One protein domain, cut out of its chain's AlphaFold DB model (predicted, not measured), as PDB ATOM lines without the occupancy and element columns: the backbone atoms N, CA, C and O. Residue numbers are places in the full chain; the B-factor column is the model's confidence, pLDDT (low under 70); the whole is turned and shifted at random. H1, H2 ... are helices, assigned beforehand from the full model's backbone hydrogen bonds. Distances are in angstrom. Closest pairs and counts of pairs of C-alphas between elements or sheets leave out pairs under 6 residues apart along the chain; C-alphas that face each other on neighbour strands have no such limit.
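What this domain is: This is residues 16 to 64 of the 78 residues of a protein of Crocinitomicaceae bacterium (UniProt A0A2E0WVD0). One long helix, H1, makes nearly the whole length of the model, and a short helix, H2, turns off at its far end to make an L. The two meet at a corner near residue 51, and residues 16 to 44 of H1 stick out free. The printed part has 49 residues with two named helices, H1 then H2, and no named strand; the class is all helix. It is extended, with a radius of gyration of the C-alphas of 18.7 A, and spans 55 by 19 by 6 A.

How they stand to each other: Start from H1, residues 16 to 50, and look to its end for H2, residues 52 to 63. They only just touch, and only at the corner by their tight link, with 3 pairs of C-alphas within 8 A. H1 touches H2 with residues 48 to 49 alone, and H2 touches H1 with residues 54 to 55 alone; the closest C-alphas are those of Thr 49 and Leu 55, 5.4 A apart. Their lines stand at 71 degrees, only just about perpendicular. In H1 and H2 every O i to N i+4 pair is within hydrogen-bond range.

Where its parts are: Find C-alpha 16 at (-25.491, 51.822, -31.182); from there H1 runs 50.1 A to C-alpha 50 at (-3.834, 14.201, -56.150). H2 ends at C-alpha 63, at (-16.847, 18.585, -69.243).

The domain as a whole: The C-alphas of Lys 16 and Phe 53 are the two farthest apart, at 55.5 A. The printed part has no cut. Look for pLDDT under 70 at residues 47 to 52 and residue 54.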
ATOM      1  N   LYS A  16     -25.981  52.021 -29.811       83.25
ATOM      2  CA  LYS A  16     -25.491  51.822 -31.182       83.25
ATOM      3  C   LYS A  16     -24.068  51.273 -31.178       83.25
ATOM      4  O   LYS A  16     -23.786  50.315 -31.886       83.25
ATOM      5  N   LEU A  17     -23.205  51.803 -30.307       84.56
ATOM      6  CA  LEU A  17     -21.848  51.284 -30.107       84.56
ATOM      7  C   LEU A  17     -21.855  49.827 -29.628       84.56
ATOM      8  O   LEU A  17     -21.071  49.013 -30.112       84.56
ATOM      9  N   TYR A  18     -22.751  49.481 -28.704       87.56
ATOM     10  CA  TYR A  18     -22.909  48.109 -28.231       87.56
ATOM     11  C   TYR A  18     -23.384  47.168 -29.347       87.56
ATOM     12  O   TYR A  18     -22.803  46.099 -29.534       87.56
ATOM     13  N   LYS A  19     -24.377  47.591 -30.138       90.44
ATOM     14  CA  LYS A  19     -24.869  46.833 -31.293       90.44
ATOM     15  C   LYS A  19     -23.776  46.621 -32.345       90.44
ATOM     16  O   LYS A  19     -23.559  45.492 -32.764       90.44
ATOM     17  N   MET A  20     -23.028  47.669 -32.691       91.44
ATOM     18  CA  MET A  20     -21.904  47.579 -33.630       91.44
ATOM     19  C   MET A  20     -20.807  46.632 -33.130       91.44
ATOM     20  O   MET A  20     -20.242  45.883 -33.920       91.44
ATOM     21  N   LYS A  21     -20.515  46.619 -31.822       93.19
ATOM     22  CA  LYS A  21     -19.566  45.657 -31.237       93.19
ATOM     23  C   LYS A  21     -20.058  44.214 -31.341       93.19
ATOM     24  O   LYS A  21     -19.251  43.332 -31.620       93.19
ATOM     25  N   GLN A  22     -21.351  43.964 -31.128       95.94
ATOM     26  CA  GLN A  22     -21.915  42.626 -31.328       95.94
ATOM     27  C   GLN A  22     -21.857  42.197 -32.796       95.94
ATOM     28  O   GLN A  22     -21.448  41.074 -33.081       95.94
ATOM     29  N   GLU A  23     -22.228  43.087 -33.718       95.94
ATOM     30  CA  GLU A  23     -22.150  42.824 -35.158       95.94
ATOM     31  C   GLU A  23     -20.707  42.520 -35.577       95.94
ATOM     32  O   GLU A  23     -20.466  41.508 -36.233       95.94
ATOM     33  N   LEU A  24     -19.737  43.312 -35.110       96.56
ATOM     34  CA  LEU A  24     -18.316  43.065 -35.355       96.56
ATOM     35  C   LEU A  24     -17.888  41.679 -34.860       96.56
ATOM     36  O   LEU A  24     -17.292  40.919 -35.616       96.56
ATOM     37  N   HIS A  25     -18.254  41.314 -33.630       96.62
ATOM     38  CA  HIS A  25     -17.930  39.998 -33.084       96.62
ATOM     39  C   HIS A  25     -18.570  38.854 -33.888       96.62
ATOM     40  O   HIS A  25     -17.942  37.824 -34.130       96.62
ATOM     41  N   SER A  26     -19.811  39.036 -34.346       96.75
ATOM     42  CA  SER A  26     -20.489  38.042 -35.184       96.75
ATOM     43  C   SER A  26     -19.804  37.862 -36.544       96.75
ATOM     44  O   SER A  26     -19.613  36.729 -36.986       96.75
ATOM     45  N   LEU A  27     -19.356  38.962 -37.160       97.00
ATOM     46  CA  LEU A  27     -18.614  38.953 -38.418       97.00
ATOM     47  C   LEU A  27     -17.244  38.288 -38.257       97.00
ATOM     48  O   LEU A  27     -16.842  37.508 -39.116       97.00
ATOM     49  N   GLU A  28     -16.542  38.539 -37.151       97.06
ATOM     50  CA  GLU A  28     -15.274  37.871 -36.832       97.06
ATOM     51  C   GLU A  28     -15.453  36.353 -36.704       97.06
ATOM     52  O   GLU A  28     -14.687  35.583 -37.290       97.06
ATOM     53  N   LEU A  29     -16.495  35.906 -35.996       97.12
ATOM     54  CA  LEU A  29     -16.820  34.483 -35.871       97.12
ATOM     55  C   LEU A  29     -17.167  33.853 -37.223       97.12
ATOM     56  O   LEU A  29     -16.723  32.737 -37.517       97.12
ATOM     57  N   GLU A  30     -17.936  34.556 -38.054       96.38
ATOM     58  CA  GLU A  30     -18.253  34.089 -39.400       96.38
ATOM     59  C   GLU A  30     -16.989  33.983 -40.260       96.38
ATOM     60  O   GLU A  30     -16.808  32.988 -40.963       96.38
ATOM     61  N   ASN A  31     -16.079  34.950 -40.156       96.50
ATOM     62  CA  ASN A  31     -14.827  34.945 -40.898       96.50
ATOM     63  C   ASN A  31     -13.946  33.748 -40.502       96.50
ATOM     64  O   ASN A  31     -13.536  32.973 -41.365       96.50
ATOM     65  N   ILE A  32     -13.777  33.496 -39.197       96.69
ATOM     66  CA  ILE A  32     -13.056  32.315 -38.685       96.69
ATOM     67  C   ILE A  32     -13.683  31.014 -39.207       96.69
ATOM     68  O   ILE A  32     -12.978  30.059 -39.548       96.69
ATOM     69  N   LYS A  33     -15.018  30.942 -39.270       96.44
ATOM     70  CA  LYS A  33     -15.719  29.775 -39.814       96.44
ATOM     71  C   LYS A  33     -15.432  29.597 -41.308       96.44
ATOM     72  O   LYS A  33     -15.085  28.488 -41.716       96.44
ATOM     73  N   LYS A  34     -15.518  30.667 -42.105       95.44
ATOM     74  CA  LYS A  34     -15.214  30.624 -43.543       95.44
ATOM     75  C   LYS A  34     -13.759  30.239 -43.804       95.44
ATOM     76  O   LYS A  34     -13.503  29.426 -44.685       95.44
ATOM     77  N   GLU A  35     -12.809  30.745 -43.020       94.88
ATOM     78  CA  GLU A  35     -11.400  30.347 -43.128       94.88
ATOM     79  C   GLU A  35     -11.213  28.840 -42.903       94.88
ATOM     80  O   GLU A  35     -10.534  28.173 -43.689       94.88
ATOM     81  N   LYS A  36     -11.876  28.270 -41.888       95.44
ATOM     82  CA  LYS A  36     -11.863  26.818 -41.646       95.44
ATOM     83  C   LYS A  36     -12.469  26.036 -42.811       95.44
ATOM     84  O   LYS A  36     -11.901  25.024 -43.219       95.44
ATOM     85  N   GLU A  37     -13.587  26.500 -43.365       93.19
ATOM     86  CA  GLU A  37     -14.214  25.880 -44.537       93.19
ATOM     87  C   GLU A  37     -13.292  25.921 -45.763       93.19
ATOM     88  O   GLU A  37     -13.142  24.911 -46.449       93.19
ATOM     89  N   ILE A  38     -12.596  27.039 -46.001       92.69
ATOM     90  CA  ILE A  38     -11.614  27.166 -47.086       92.69
ATOM     91  C   ILE A  38     -10.488  26.143 -46.922       92.69
ATOM     92  O   ILE A  38     -10.113  25.497 -47.900       92.69
ATOM     93  N   ILE A  39      -9.950  25.976 -45.709       93.25
ATOM     94  CA  ILE A  39      -8.895  24.988 -45.440       93.25
ATOM     95  C   ILE A  39      -9.406  23.576 -45.752       93.25
ATOM     96  O   ILE A  39      -8.767  22.851 -46.515       93.25
ATOM     97  N   GLN A  40     -10.594  23.215 -45.262       91.31
ATOM     98  CA  GLN A  40     -11.194  21.902 -45.517       91.31
ATOM     99  C   GLN A  40     -11.468  21.659 -47.008       91.31
ATOM    100  O   GLN A  40     -11.214  20.568 -47.520       91.31
ATOM    101  N   ILE A  41     -11.978  22.661 -47.727       85.31
ATOM    102  CA  ILE A  41     -12.226  22.567 -49.171       85.31
ATOM    103  C   ILE A  41     -10.906  22.426 -49.925       85.31
ATOM    104  O   ILE A  41     -10.827  21.611 -50.843       85.31
ATOM    105  N   LYS A  42      -9.857  23.161 -49.541       83.69
ATOM    106  CA  LYS A  42      -8.525  23.018 -50.141       83.69
ATOM    107  C   LYS A  42      -7.955  21.623 -49.917       83.69
ATOM    108  O   LYS A  42      -7.416  21.048 -50.857       83.69
ATOM    109  N   GLU A  43      -8.104  21.055 -48.724       84.75
ATOM    110  CA  GLU A  43      -7.677  19.682 -48.438       84.75
ATOM    111  C   GLU A  43      -8.457  18.657 -49.262       84.75
ATOM    112  O   GLU A  43      -7.845  17.808 -49.911       84.75
ATOM    113  N   LYS A  44      -9.789  18.772 -49.320       79.56
ATOM    114  CA  LYS A  44     -10.638  17.911 -50.161       79.56
ATOM    115  C   LYS A  44     -10.283  18.037 -51.638       79.56
ATOM    116  O   LYS A  44     -10.124  17.031 -52.319       79.56
ATOM    117  N   THR A  45     -10.099  19.262 -52.126       76.62
ATOM    118  CA  THR A  45      -9.691  19.529 -53.512       76.62
ATOM    119  C   THR A  45      -8.333  18.912 -53.783       76.62
ATOM    120  O   THR A  45      -8.184  18.208 -54.773       76.62
ATOM    121  N   LYS A  46      -7.365  19.082 -52.875       76.00
ATOM    122  CA  LYS A  46      -6.054  18.446 -52.985       76.00
ATOM    123  C   LYS A  46      -6.197  16.929 -53.048       76.00
ATOM    124  O   LYS A  46      -5.587  16.320 -53.915       76.00
ATOM    125  N   GLN A  47      -7.008  16.302 -52.201       69.06
ATOM    126  CA  GLN A  47      -7.244  14.853 -52.254       69.06
ATOM    127  C   GLN A  47      -7.870  14.413 -53.591       69.06
ATOM    128  O   GLN A  47      -7.414  13.431 -54.178       69.06
ATOM    129  N   LEU A  48      -8.834  15.176 -54.117       66.44
ATOM    130  CA  LEU A  48      -9.454  14.933 -55.425       66.44
ATOM    131  C   LEU A  48      -8.464  15.108 -56.589       66.44
ATOM    132  O   LEU A  48      -8.447  14.284 -57.497       66.44
ATOM    133  N   THR A  49      -7.612  16.136 -56.559       63.88
ATOM    134  CA  THR A  49      -6.630  16.414 -57.619       63.88
ATOM    135  C   THR A  49      -5.393  15.526 -57.539       63.88
ATOM    136  O   THR A  49      -4.781  15.238 -58.562       63.88
ATOM    137  N   THR A  50      -4.993  15.096 -56.336       64.31
ATOM    138  CA  THR A  50      -3.834  14.201 -56.150       64.31
ATOM    139  C   THR A  50      -4.165  12.799 -56.660       64.31
ATOM    140  O   THR A  50      -3.300  12.113 -57.202       64.31
ATOM    141  N   ASN A  51      -5.434  12.388 -56.574       69.69
ATOM    142  CA  ASN A  51      -5.918  11.200 -57.258       69.69
ATOM    143  C   ASN A  51      -6.216  11.531 -58.730       69.69
ATOM    144  O   ASN A  51      -7.356  11.789 -59.115       69.69
ATOM    145  N   LYS A  52      -5.168  11.516 -59.562       69.38
ATOM    146  CA  LYS A  52      -5.222  11.801 -61.008       69.38
ATOM    147  C   LYS A  52      -6.365  11.065 -61.726       69.38
ATOM    148  O   LYS A  52      -6.972  11.631 -62.626       69.38
ATOM    149  N   PHE A  53      -6.696   9.850 -61.283       71.00
ATOM    150  CA  PHE A  53      -7.810   9.060 -61.806       71.00
ATOM    151  C   PHE A  53      -9.184   9.666 -61.475       71.00
ATOM    152  O   PHE A  53     -10.056   9.725 -62.337       71.00
ATOM    153  N   ALA A  54      -9.383  10.158 -60.249       68.88
ATOM    154  CA  ALA A  54     -10.630  10.812 -59.850       68.88
ATOM    155  C   ALA A  54     -10.818  12.167 -60.552       68.88
ATOM    156  O   ALA A  54     -11.925  12.486 -60.980       68.88
ATOM    157  N   LEU A  55      -9.732  12.930 -60.725       72.12
ATOM    158  CA  LEU A  55      -9.747  14.181 -61.486       72.12
ATOM    159  C   LEU A  55     -10.079  13.945 -62.967       72.12
ATOM    160  O   LEU A  55     -10.908  14.652 -63.535       72.12
ATOM    161  N   GLU A  56      -9.460  12.931 -63.577       73.06
ATOM    162  CA  GLU A  56      -9.735  12.529 -64.959       73.06
ATOM    163  C   GLU A  56     -11.189  12.064 -65.123       73.06
ATOM    164  O   GLU A  56     -11.852  12.461 -66.079       73.06
ATOM    165  N   LYS A  57     -11.720  11.304 -64.158       74.00
ATOM    166  CA  LYS A  57     -13.130  10.898 -64.138       74.00
ATOM    167  C   LYS A  57     -14.079  12.104 -64.062       74.00
ATOM    168  O   LYS A  57     -14.989  12.202 -64.875       74.00
ATOM    169  N   PHE A  58     -13.830  13.050 -63.154       70.88
ATOM    170  CA  PHE A  58     -14.646  14.263 -63.014       70.88
ATOM    171  C   PHE A  58     -14.630  15.134 -64.281       70.88
ATOM    172  O   PHE A  58     -15.676  15.604 -64.724       70.88
ATOM    173  N   ALA A  59     -13.461  15.324 -64.901       71.88
ATOM    174  CA  ALA A  59     -13.338  16.091 -66.141       71.88
ATOM    175  C   ALA A  59     -14.099  15.444 -67.314       71.88
ATOM    176  O   ALA A  59     -14.704  16.150 -68.122       71.88
ATOM    177  N   ARG A  60     -14.115  14.107 -67.387       77.75
ATOM    178  CA  ARG A  60     -14.892  13.362 -68.389       77.75
ATOM    179  C   ARG A  60     -16.397  13.473 -68.156       77.75
ATOM    180  O   ARG A  60     -17.131  13.695 -69.109       77.75
ATOM    181  N   GLU A  61     -16.848  13.349 -66.909       72.38
ATOM    182  CA  GLU A  61     -18.279  13.368 -66.573       72.38
ATOM    183  C   GLU A  61     -18.896  14.770 -66.690       72.38
ATOM    184  O   GLU A  61     -20.000  14.909 -67.209       72.38
ATOM    185  N   HIS A  62     -18.193  15.817 -66.246       73.75
ATOM    186  CA  HIS A  62     -18.747  17.177 -66.214       73.75
ATOM    187  C   HIS A  62     -18.444  18.017 -67.456       73.75
ATOM    188  O   HIS A  62     -19.210  18.925 -67.769       73.75
ATOM    189  N   TYR A  63     -17.331  17.746 -68.142       72.06
ATOM    190  CA  TYR A  63     -16.847  18.585 -69.243       72.06
ATOM    191  C   TYR A  63     -16.603  17.806 -70.541       72.06
ATOM    192  O   TYR A  63     -16.092  18.392 -71.494       72.06
ATOM    193  N   LEU A  64     -16.943  16.507 -70.590       71.19
ATOM    194  CA  LEU A  64     -16.780  15.634 -71.764       71.19
ATOM    195  C   LEU A  64     -15.364  15.687 -72.369       71.19
ATOM    196  O   LEU A  64     -15.174  15.527 -73.575       71.19
TER     197      LEU A  64